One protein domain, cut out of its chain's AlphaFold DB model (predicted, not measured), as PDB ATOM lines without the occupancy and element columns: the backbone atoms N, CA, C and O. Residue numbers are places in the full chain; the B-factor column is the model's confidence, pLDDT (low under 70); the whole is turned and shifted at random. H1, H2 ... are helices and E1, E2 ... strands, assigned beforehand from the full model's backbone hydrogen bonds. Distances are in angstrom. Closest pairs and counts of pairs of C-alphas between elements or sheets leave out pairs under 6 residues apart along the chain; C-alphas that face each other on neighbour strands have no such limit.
ATOM      1  N   PRO A  48     119.542 115.899  37.717       53.66
ATOM      2  CA  PRO A  48     119.208 115.373  39.034       53.66
ATOM      3  C   PRO A  48     118.898 113.872  38.942       53.66
ATOM      4  O   PRO A  48     117.946 113.489  38.264       53.66
ATOM      5  N   HIS A  49     119.630 113.027  39.678       52.09
ATOM      6  CA  HIS A  49     119.400 111.569  39.729       52.09
ATOM      7  C   HIS A  49     117.940 111.184  40.052       52.09
ATOM      8  O   HIS A  49     117.423 110.183  39.564       52.09
ATOM      9  N   VAL A  50     117.230 112.026  40.811       50.12
ATOM     10  CA  VAL A  50     115.808 111.842  41.163       50.12
ATOM     11  C   VAL A  50     114.889 111.877  39.928       50.12
ATOM     12  O   VAL A  50     113.855 111.203  39.886       50.12
ATOM     13  N   PHE A  51     115.261 112.653  38.905       48.03
ATOM     14  CA  PHE A  51     114.508 112.752  37.656       48.03
ATOM     15  C   PHE A  51     114.653 111.471  36.818       48.03
ATOM     16  O   PHE A  51     113.670 110.996  36.248       48.03
ATOM     17  N   GLU A  52     115.841 110.861  36.817       58.97
ATOM     18  CA  GLU A  52     116.111 109.594  36.128       58.97
ATOM     19  C   GLU A  52     115.395 108.410  36.784       58.97
ATOM     20  O   GLU A  52     114.738 107.648  36.078       58.97
ATOM     21  N   GLU A  53     115.421 108.279  38.117       62.88
ATOM     22  CA  GLU A  53     114.741 107.171  38.810       62.88
ATOM     23  C   GLU A  53     113.224 107.177  38.572       62.88
ATOM     24  O   GLU A  53     112.610 106.128  38.353       62.88
ATOM     25  N   THR A  54     112.607 108.364  38.574       68.88
ATOM     26  CA  THR A  54     111.159 108.511  38.371       68.88
ATOM     27  C   THR A  54     110.762 108.159  36.938       68.88
ATOM     28  O   THR A  54     109.798 107.415  36.724       68.88
ATOM     29  N   LEU A  55     111.521 108.646  35.950       74.69
ATOM     30  CA  LEU A  55     111.310 108.311  34.542       74.69
ATOM     31  C   LEU A  55     111.575 106.831  34.268       74.69
ATOM     32  O   LEU A  55     110.788 106.196  33.567       74.69
ATOM     33  N   TRP A  56     112.623 106.261  34.862       73.62
ATOM     34  CA  TRP A  56     112.971 104.850  34.727       73.62
ATOM     35  C   TRP A  56     111.894 103.939  35.317       73.62
ATOM     36  O   TRP A  56     111.416 103.022  34.650       73.62
ATOM     37  N   CYS A  57     111.410 104.241  36.524       78.56
ATOM     38  CA  CYS A  57     110.286 103.522  37.118       78.56
ATOM     39  C   CYS A  57     109.009 103.654  36.271       78.56
ATOM     40  O   CYS A  57     108.267 102.681  36.122       78.56
ATOM     41  N   GLY A  58     108.748 104.837  35.705       83.44
ATOM     42  CA  GLY A  58     107.641 105.069  34.775       83.44
ATOM     43  C   GLY A  58     107.762 104.239  33.494       83.44
ATOM     44  O   GLY A  58     106.796 103.598  33.080       83.44
ATOM     45  N   PHE A  59     108.960 104.179  32.914       84.38
ATOM     46  CA  PHE A  59     109.273 103.375  31.738       84.38
ATOM     47  C   PHE A  59     109.116 101.875  32.010       84.38
ATOM     48  O   PHE A  59     108.450 101.183  31.242       84.38
ATOM     49  N   ILE A  60     109.624 101.374  33.142       86.31
ATOM     50  CA  ILE A  60     109.425  99.980  33.563       86.31
ATOM     51  C   ILE A  60     107.930  99.669  33.695       86.31
ATOM     52  O   ILE A  60     107.469  98.649  33.185       86.31
ATOM     53  N   ARG A  61     107.148 100.550  34.337       88.06
ATOM     54  CA  ARG A  61     105.690 100.377  34.462       88.06
ATOM     55  C   ARG A  61     105.003 100.325  33.098       88.06
ATOM     56  O   ARG A  61     104.133  99.477  32.908       88.06
ATOM     57  N   LEU A  62     105.407 101.177  32.154       90.25
ATOM     58  CA  LEU A  62     104.899 101.160  30.781       90.25
ATOM     59  C   LEU A  62     105.231  99.840  30.074       90.25
ATOM     60  O   LEU A  62     104.344  99.229  29.486       90.25
ATOM     61  N   LEU A  63     106.473  99.359  30.157       90.12
ATOM     62  CA  LEU A  63     106.859  98.085  29.543       90.12
ATOM     63  C   LEU A  63     106.116  96.894  30.155       90.12
ATOM     64  O   LEU A  63     105.741  95.976  29.428       90.12
ATOM     65  N   ILE A  64     105.870  96.911  31.467       91.50
ATOM     66  CA  ILE A  64     105.054  95.891  32.137       91.50
ATOM     67  C   ILE A  64     103.609  95.952  31.637       91.50
ATOM     68  O   ILE A  64     103.041  94.918  31.296       91.50
ATOM     69  N   PHE A  65     103.027  97.151  31.533       93.38
ATOM     70  CA  PHE A  65     101.681  97.349  30.985       93.38
ATOM     71  C   PHE A  65     101.560  96.833  29.540       93.38
ATOM     72  O   PHE A  65     100.564  96.212  29.176       93.38
ATOM     73  N   LEU A  66     102.605  97.021  28.732       94.00
ATOM     74  CA  LEU A  66     102.696  96.502  27.364       94.00
ATOM     75  C   LEU A  66     103.074  95.009  27.290       94.00
ATOM     76  O   LEU A  66     103.238  94.489  26.191       94.00
ATOM     77  N   HIS A  67     103.211  94.311  28.424       91.06
ATOM     78  CA  HIS A  67     103.644  92.907  28.518       91.06
ATOM     79  C   HIS A  67     105.041  92.631  27.926       91.06
ATOM     80  O   HIS A  67     105.383  91.493  27.606       91.06
ATOM     81  N   LEU A  68     105.871  93.669  27.801       90.75
ATOM     82  CA  LEU A  68     107.254  93.588  27.319       90.75
ATOM     83  C   LEU A  68     108.256  93.396  28.463       90.75
ATOM     84  O   LEU A  68     109.404  93.011  28.230       90.75
ATOM     85  N   ALA A  69     107.821  93.643  29.699       93.12
ATOM     86  CA  ALA A  69     108.601  93.433  30.904       93.12
ATOM     87  C   ALA A  69     107.797  92.700  31.981       93.12
ATOM     88  O   ALA A  69     106.575  92.827  32.052       93.12
ATOM     89  N   ARG A  70     108.478  91.959  32.855       95.31
ATOM     90  CA  ARG A  70     107.850  91.353  34.038       95.31
ATOM     91  C   ARG A  70     108.818  91.251  35.203       95.31
ATOM     92  O   ARG A  70     110.017  91.061  35.001       95.31
ATOM     93  N   TRP A  71     108.272  91.322  36.410       95.56
ATOM     94  CA  TRP A  71     108.978  90.913  37.614       95.56
ATOM     95  C   TRP A  71     108.821  89.414  37.812       95.56
ATOM     96  O   TRP A  71     107.748  88.861  37.571       95.56
ATOM     97  N   GLN A  72     109.895  88.760  38.227       95.31
ATOM     98  CA  GLN A  72     109.897  87.332  38.495       95.31
ATOM     99  C   GLN A  72     110.770  87.054  39.716       95.31
ATOM    100  O   GLN A  72     111.906  87.530  39.789       95.31
ATOM    101  N   SER A  73     110.250  86.279  40.669       93.75
ATOM    102  CA  SER A  73     111.044  85.781  41.793       93.75
ATOM    103  C   SER A  73     112.166  84.888  41.271       93.75
ATOM    104  O   SER A  73     111.955  84.039  40.400       93.75
ATOM    105  N   VAL A  74     113.368  85.104  41.787       92.31
ATOM    106  CA  VAL A  74     114.573  84.366  41.405       92.31
ATOM    107  C   VAL A  74     115.283  83.894  42.664       92.31
ATOM    108  O   VAL A  74     115.156  84.522  43.709       92.31
ATOM    109  N   SER A  75     116.022  82.792  42.557       93.00
ATOM    110  CA  SER A  75     116.878  82.321  43.646       93.00
ATOM    111  C   SER A  75     118.271  82.938  43.549       93.00
ATOM    112  O   SER A  75     118.755  83.185  42.445       93.00
ATOM    113  N   SER A  76     118.956  83.103  44.680       91.44
ATOM    114  CA  SER A  76     120.358  83.534  44.750       91.44
ATOM    115  C   SER A  76     121.305  82.689  43.882       91.44
ATOM    116  O   SER A  76     122.305  83.201  43.383       91.44
ATOM    117  N   ASN A  77     120.964  81.427  43.610       93.06
ATOM    118  CA  ASN A  77     121.762  80.509  42.790       93.06
ATOM    119  C   ASN A  77     121.906  80.920  41.314       93.06
ATOM    120  O   ASN A  77     122.752  80.366  40.618       93.06
ATOM    121  N   VAL A  78     121.105  81.873  40.816       90.94
ATOM    122  CA  VAL A  78     121.258  82.403  39.444       90.94
ATOM    123  C   VAL A  78     122.416  83.395  39.312       90.94
ATOM    124  O   VAL A  78     122.715  83.843  38.204       90.94
ATOM    125  N   TYR A  79     123.027  83.790  40.431       90.25
ATOM    126  CA  TYR A  79     124.170  84.691  40.464       90.25
ATOM    127  C   TYR A  79     125.461  83.933  40.772       90.25
ATOM    128  O   TYR A  79     125.467  82.798  41.251       90.25
ATOM    129  N   GLU A  80     126.577  84.618  40.553       87.88
ATOM    130  CA  GLU A  80     127.917  84.118  40.834       87.88
ATOM    131  C   GLU A  80     128.676  85.077  41.758       87.88
ATOM    132  O   GLU A  80     128.355  86.271  41.859       87.88
ATOM    133  N   GLY A  81     129.681  84.526  42.440       88.44
ATOM    134  CA  GLY A  81     130.571  85.238  43.352       88.44
ATOM    135  C   GLY A  81     129.838  86.097  44.384       88.44
ATOM    136  O   GLY A  81     128.766  85.738  44.876       88.44
ATOM    137  N   LYS A  82     130.375  87.294  44.646       88.81
ATOM    138  CA  LYS A  82     129.835  88.269  45.609       88.81
ATOM    139  C   LYS A  82     128.331  88.534  45.476       88.81
ATOM    140  O   LYS A  82     127.663  88.786  46.472       88.81
ATOM    141  N   ARG A  83     127.765  88.473  44.265       90.00
ATOM    142  CA  ARG A  83     126.325  88.713  44.055       90.00
ATOM    143  C   ARG A  83     125.489  87.571  44.611       90.00
ATOM    144  O   ARG A  83     124.467  87.830  45.237       90.00
ATOM    145  N   ARG A  84     125.923  86.326  44.392       92.94
ATOM    146  CA  ARG A  84     125.263  85.149  44.962       92.94
ATOM    147  C   ARG A  84     125.239  85.246  46.472       92.94
ATOM    148  O   ARG A  84     124.173  85.113  47.054       92.94
ATOM    149  N   GLU A  85     126.380  85.543  47.085       94.31
ATOM    150  CA  GLU A  85     126.479  85.630  48.542       94.31
ATOM    151  C   GLU A  85     125.620  86.775  49.108       94.31
ATOM    152  O   GLU A  85     124.935  86.584  50.112       94.31
ATOM    153  N   LEU A  86     125.554  87.924  48.417       92.75
ATOM    154  CA  LEU A  86     124.651  89.019  48.782       92.75
ATOM    155  C   LEU A  86     123.185  88.566  48.788       92.75
ATOM    156  O   LEU A  86     122.500  88.709  49.796       92.75
ATOM    157  N   TRP A  87     122.686  88.008  47.683       93.50
ATOM    158  CA  TRP A  87     121.279  87.608  47.579       93.50
ATOM    159  C   TRP A  87     120.945  86.391  48.443       93.50
ATOM    160  O   TRP A  87     119.847  86.310  48.983       93.50
ATOM    161  N   ARG A  88     121.899  85.482  48.652       95.44
ATOM    162  CA  ARG A  88     121.758  84.343  49.565       95.44
ATOM    163  C   ARG A  88     121.556  84.806  51.006       95.44
ATOM    164  O   ARG A  88     120.714  84.255  51.710       95.44
ATOM    165  N   ALA A  89     122.276  85.844  51.437       95.31
ATOM    166  CA  ALA A  89     122.067  86.449  52.750       95.31
ATOM    167  C   ALA A  89     120.683  87.117  52.882       95.31
ATOM    168  O   ALA A  89     120.121  87.113  53.980       95.31
ATOM    169  N   ALA A  90     120.118  87.626  51.778       94.25
ATOM    170  CA  ALA A  90     118.747  88.143  51.712       94.25
ATOM    171  C   ALA A  90     117.714  87.014  51.870       94.25
ATOM    172  O   ALA A  90     116.802  87.114  52.690       94.25
ATOM    173  N   GLU A  91     117.886  85.914  51.122       95.06
ATOM    174  CA  GLU A  91     117.028  84.721  51.205       95.06
ATOM    175  C   GLU A  91     117.025  84.128  52.615       95.06
ATOM    176  O   GLU A  91     115.962  83.829  53.155       95.06
ATOM    177  N   ALA A  92     118.201  84.017  53.244       96.25
ATOM    178  CA  ALA A  92     118.339  83.521  54.614       96.25
ATOM    179  C   ALA A  92     117.566  84.371  55.639       96.25
ATOM    180  O   ALA A  92     117.157  83.865  56.683       96.25
ATOM    181  N   ARG A  93     117.324  85.650  55.324       94.69
ATOM    182  CA  ARG A  93     116.541  86.601  56.129       94.69
ATOM    183  C   ARG A  93     115.086  86.716  55.680       94.69
ATOM    184  O   ARG A  93     114.365  87.589  56.153       94.69
ATOM    185  N   SER A  94     114.640  85.839  54.780       94.62
ATOM    186  CA  SER A  94     113.292  85.859  54.204       94.62
ATOM    187  C   SER A  94     112.933  87.193  53.538       94.62
ATOM    188  O   SER A  94     111.761  87.565  53.505       94.62
ATOM    189  N   VAL A  95     113.924  87.920  53.001       92.75
ATOM    190  CA  VAL A  95     113.692  89.173  52.270       92.75
ATOM    191  C   VAL A  95     113.132  88.835  50.891       92.75
ATOM    192  O   VAL A  95     113.836  88.214  50.093       92.75
ATOM    193  N   PRO A  96     111.892  89.236  50.555       93.62
ATOM    194  CA  PRO A  96     111.356  88.999  49.224       93.62
ATOM    195  C   PRO A  96     112.087  89.873  48.206       93.62
ATOM    196  O   PRO A  96     112.134  91.098  48.351       93.62
ATOM    197  N   PHE A  97     112.618  89.264  47.148       93.88
ATOM    198  CA  PHE A  97     113.173  89.995  46.016       93.88
ATOM    199  C   PHE A  97     112.825  89.336  44.687       93.88
ATOM    200  O   PHE A  97     112.556  88.139  44.585       93.88
ATOM    201  N   GLU A  98     112.807  90.162  43.652       94.31
ATOM    202  CA  GLU A  98     112.478  89.763  42.295       94.31
ATOM    203  C   GLU A  98     113.400  90.466  41.311       94.31
ATOM    204  O   GLU A  98     113.906  91.559  41.568       94.31
ATOM    205  N   ARG A  99     113.587  89.843  40.153       93.62
ATOM    206  CA  ARG A  99     114.389  90.379  39.061       93.62
ATOM    207  C   ARG A  99     113.488  90.810  37.917       93.62
ATOM    208  O   ARG A  99     112.464  90.178  37.645       93.62
ATOM    209  N   LEU A 100     113.863  91.900  37.263       92.44
ATOM    210  CA  LEU A 100     113.180  92.390  36.077       92.44
ATOM    211  C   LEU A 100     113.665  91.621  34.843       92.44
ATOM    212  O   LEU A 100     114.859  91.364  34.666       92.44
ATOM    213  N   PHE A 101     112.726  91.268  33.975       92.06
ATOM    214  CA  PHE A 101     112.998  90.644  32.687       92.06
ATOM    215  C   PHE A 101     112.398  91.491  31.575       92.06
ATOM    216  O   PHE A 101     111.230  91.866  31.670       92.06
ATOM    217  N   PHE A 102     113.166  91.738  30.516       90.56
ATOM    218  CA  PHE A 102     112.709  92.375  29.280       90.56
ATOM    219  C   PHE A 102     112.679  91.340  28.167       90.56
ATOM    220  O   PHE A 102     113.692  90.701  27.901       90.56
ATOM    221  N   PHE A 103     111.523  91.141  27.534       89.81
ATOM    222  CA  PHE A 103     111.344  90.126  26.484       89.81
ATOM    223  C   PHE A 103     111.830  88.719  26.903       89.81
ATOM    224  O   PHE A 103     112.336  87.953  26.090       89.81
ATOM    225  N   GLY A 104     111.720  88.384  28.195       85.50
ATOM    226  CA  GLY A 104     112.209  87.120  28.764       85.50
ATOM    227  C   GLY A 104     113.716  87.064  29.047       85.50
ATOM    228  O   GLY A 104     114.177  86.080  29.622       85.50
ATOM    229  N   LEU A 105     114.477  88.107  28.714       87.62
ATOM    230  CA  LEU A 105     115.896  88.228  29.039       87.62
ATOM    231  C   LEU A 105     116.087  88.905  30.403       87.62
ATOM    232  O   LEU A 105     115.414  89.899  30.693       87.62
ATOM    233  N   PRO A 106     116.994  88.392  31.249       87.12
ATOM    234  CA  PRO A 106     117.222  88.950  32.573       87.12
ATOM    235  C   PRO A 106     117.949  90.301  32.494       87.12
ATOM    236  O   PRO A 106     118.938  90.430  31.776       87.12
ATOM    237  N   THR A 107     117.514  91.292  33.277       87.38
ATOM    238  CA  THR A 107     118.217  92.586  33.408       87.38
ATOM    239  C   THR A 107     119.070  92.624  34.681       87.38
ATOM    240  O   THR A 107     119.098  91.661  35.446       87.38
ATOM    241  N   THR A 108     119.815  93.698  34.934       81.31
ATOM    242  CA  THR A 108     120.505  93.919  36.223       81.31
ATOM    243  C   THR A 108     119.580  94.494  37.297       81.31
ATOM    244  O   THR A 108     119.946  94.519  38.467       81.31
ATOM    245  N   THR A 109     118.367  94.900  36.927       86.12
ATOM    246  CA  THR A 109     117.410  95.540  37.825       86.12
ATOM    247  C   THR A 109     116.659  94.513  38.667       86.12
ATOM    248  O   THR A 109     116.107  93.527  38.169       86.12
ATOM    249  N   HIS A 110     116.590  94.791  39.959       89.44
ATOM    250  CA  HIS A 110     115.891  94.024  40.975       89.44
ATOM    251  C   HIS A 110     114.873  94.910  41.681       89.44
ATOM    252  O   HIS A 110     114.944  96.139  41.645       89.44
ATOM    253  N   ARG A 111     113.926  94.276  42.363       90.75
ATOM    254  CA  ARG A 111     113.162  94.924  43.416       90.75
ATOM    255  C   ARG A 111     113.185  94.084  44.674       90.75
ATOM    256  O   ARG A 111     113.143  92.862  44.598       90.75
ATOM    257  N   VAL A 112     113.217  94.750  45.813       91.50
ATOM    258  CA  VAL A 112     113.236  94.133  47.139       91.50
ATOM    259  C   VAL A 112     112.074  94.664  47.957       91.50
ATOM    260  O   VAL A 112     111.694  95.829  47.809       91.50
ATOM    261  N   PHE A 113     111.488  93.828  48.801       90.38
ATOM    262  CA  PHE A 113     110.425  94.244  49.702       90.38
ATOM    263  C   PHE A 113     111.010  94.557  51.075       90.38
ATOM    264  O   PHE A 113     111.428  93.661  51.802       90.38
ATOM    265  N   LEU A 114     111.039  95.841  51.427       88.12
ATOM    266  CA  LEU A 114     111.582  96.335  52.690       88.12
ATOM    267  C   LEU A 114     110.614  97.354  53.289       88.12
ATOM    268  O   LEU A 114     110.071  98.201  52.576       88.12
ATOM    269  N   ARG A 115     110.401  97.286  54.609       85.69
ATOM    270  CA  ARG A 115     109.583  98.254  55.367       85.69
ATOM    271  C   ARG A 115     108.192  98.493  54.749       85.69
ATOM    272  O   ARG A 115     107.726  99.625  54.648       85.69
ATOM    273  N   GLY A 116     107.547  97.420  54.285       87.94
ATOM    274  CA  GLY A 116     106.188  97.457  53.732       87.94
ATOM    275  C   GLY A 116     106.066  97.951  52.286       87.94
ATOM    276  O   GLY A 116     104.944  98.130  51.811       87.94
ATOM    277  N   ARG A 117     107.173  98.175  51.563       89.38
ATOM    278  CA  ARG A 117     107.143  98.631  50.164       89.38
ATOM    279  C   ARG A 117     108.167  97.923  49.283       89.38
ATOM    280  O   ARG A 117     109.225  97.503  49.742       89.38
ATOM    281  N   TRP A 118     107.860  97.854  47.989       88.75
ATOM    282  CA  TRP A 118     108.812  97.438  46.963       88.75
ATOM    283  C   TRP A 118     109.751  98.581  46.599       88.75
ATOM    284  O   TRP A 118     109.314  99.708  46.359       88.75
ATOM    285  N   ILE A 119     111.033  98.259  46.521       86.00
ATOM    286  CA  ILE A 119     112.118  99.185  46.240       86.00
ATOM    287  C   ILE A 119     112.908  98.643  45.059       86.00
ATOM    288  O   ILE A 119     113.381  97.515  45.122       86.00
ATOM    289  N   VAL A 120     113.046  99.434  43.996       84.94
ATOM    290  CA  VAL A 120     113.812  99.064  42.797       84.94
ATOM    291  C   VAL A 120     115.289  99.424  42.994       84.94
ATOM    292  O   VAL A 120     115.596 100.472  43.552       84.94
TER     293      VAL A 120
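AT A GLANCE: This is residues 48 to 120 of the 333 residues of the protein "Cyanophycin synthetase" of Candidatus Uhrbacteria bacterium GW2011_GWC2_53_7 (UniProt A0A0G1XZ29). A small, strongly twisted antiparallel sheet of four strands, curled like part of a barrel, sits between two helices near opposite ends of the longest axis. H1 crosses one face of the sheet, while H2 lies off the sheet at the other end, between E1 and E2 in the chain. The printed part has 73 residues, with two named helices and four named strands in the order H1, E1, H2, E2, E3, E4; the sheet's order is E1, E2, E3, E4, and the class is mixed, helices and strands. It is only just compact, close to loose, with a radius of gyration of the C-alphas of 13.2 A, and spans 32 by 27 by 22 A.

IN THESE COORDINATES: Begin with the sheet: E1 is residues 69 to 73, 13.5 A long, starting at C-alpha 69 at (108.601, 93.433, 30.904). E2 is residues 97 to 102, 16.9 A; E3, the longest strand, is residues 105 to 114, 25.4 A, and bends by 67 degrees at residue 108. E4, residues 117 to 120, 9.9 A, ends at C-alpha 120 at (113.812, 99.064, 42.797). Find C-alpha 49 at (119.400, 111.569, 39.729); from there H1 runs 24.3 A to residue 65. H2 is residues 81 to 92, 16.7 A.

HOW THE PARTS SIT: E1 and E4 are the edge strands. Look between E1 and E2, antiparallel at 150 degrees, where N 70 and O 101 are 3.0 A apart, within hydrogen-bond range. E2, E3 and E4 form a meander, each strand the antiparallel neighbour of the one before. In the hairpin of E2 and E3, at 151 degrees, N 105 and O 102 are 2.8 A apart; in the hairpin of E3 and E4, at 147 degrees, N 119 and O 112 are 2.8 A apart. H1 is on the sheet in two layers, a helix on one face of a sheet, at a height over the sheet of 9.8 A. It lies over E1 and only just over E2, with 3 of its C-alphas falling on E2, and runs across the strands, at 75 degrees to E1 on the local plane. The closest C-alphas of H1 and E1 are those of Leu 63 and Ala 69, 5.2 A apart. H2 is only just not on the sheet, with 4 pairs of C-alphas within 10 A, and is apart from H1, E3 and E4. In H1 and H2 every O i to N i+4 pair is within hydrogen-bond range.

THE WHOLE: The two C-alphas farthest apart are those of Pro 48 and Ala 92, at 35.5 A. The printed part has no cut, and no link is long; E1 to H2, 7 residues, is short, and the others are tight. Mean pLDDT of the printed part is 86.9; look for values under 70 at residues 48 to 54, of which 49 to 54 belong to H1.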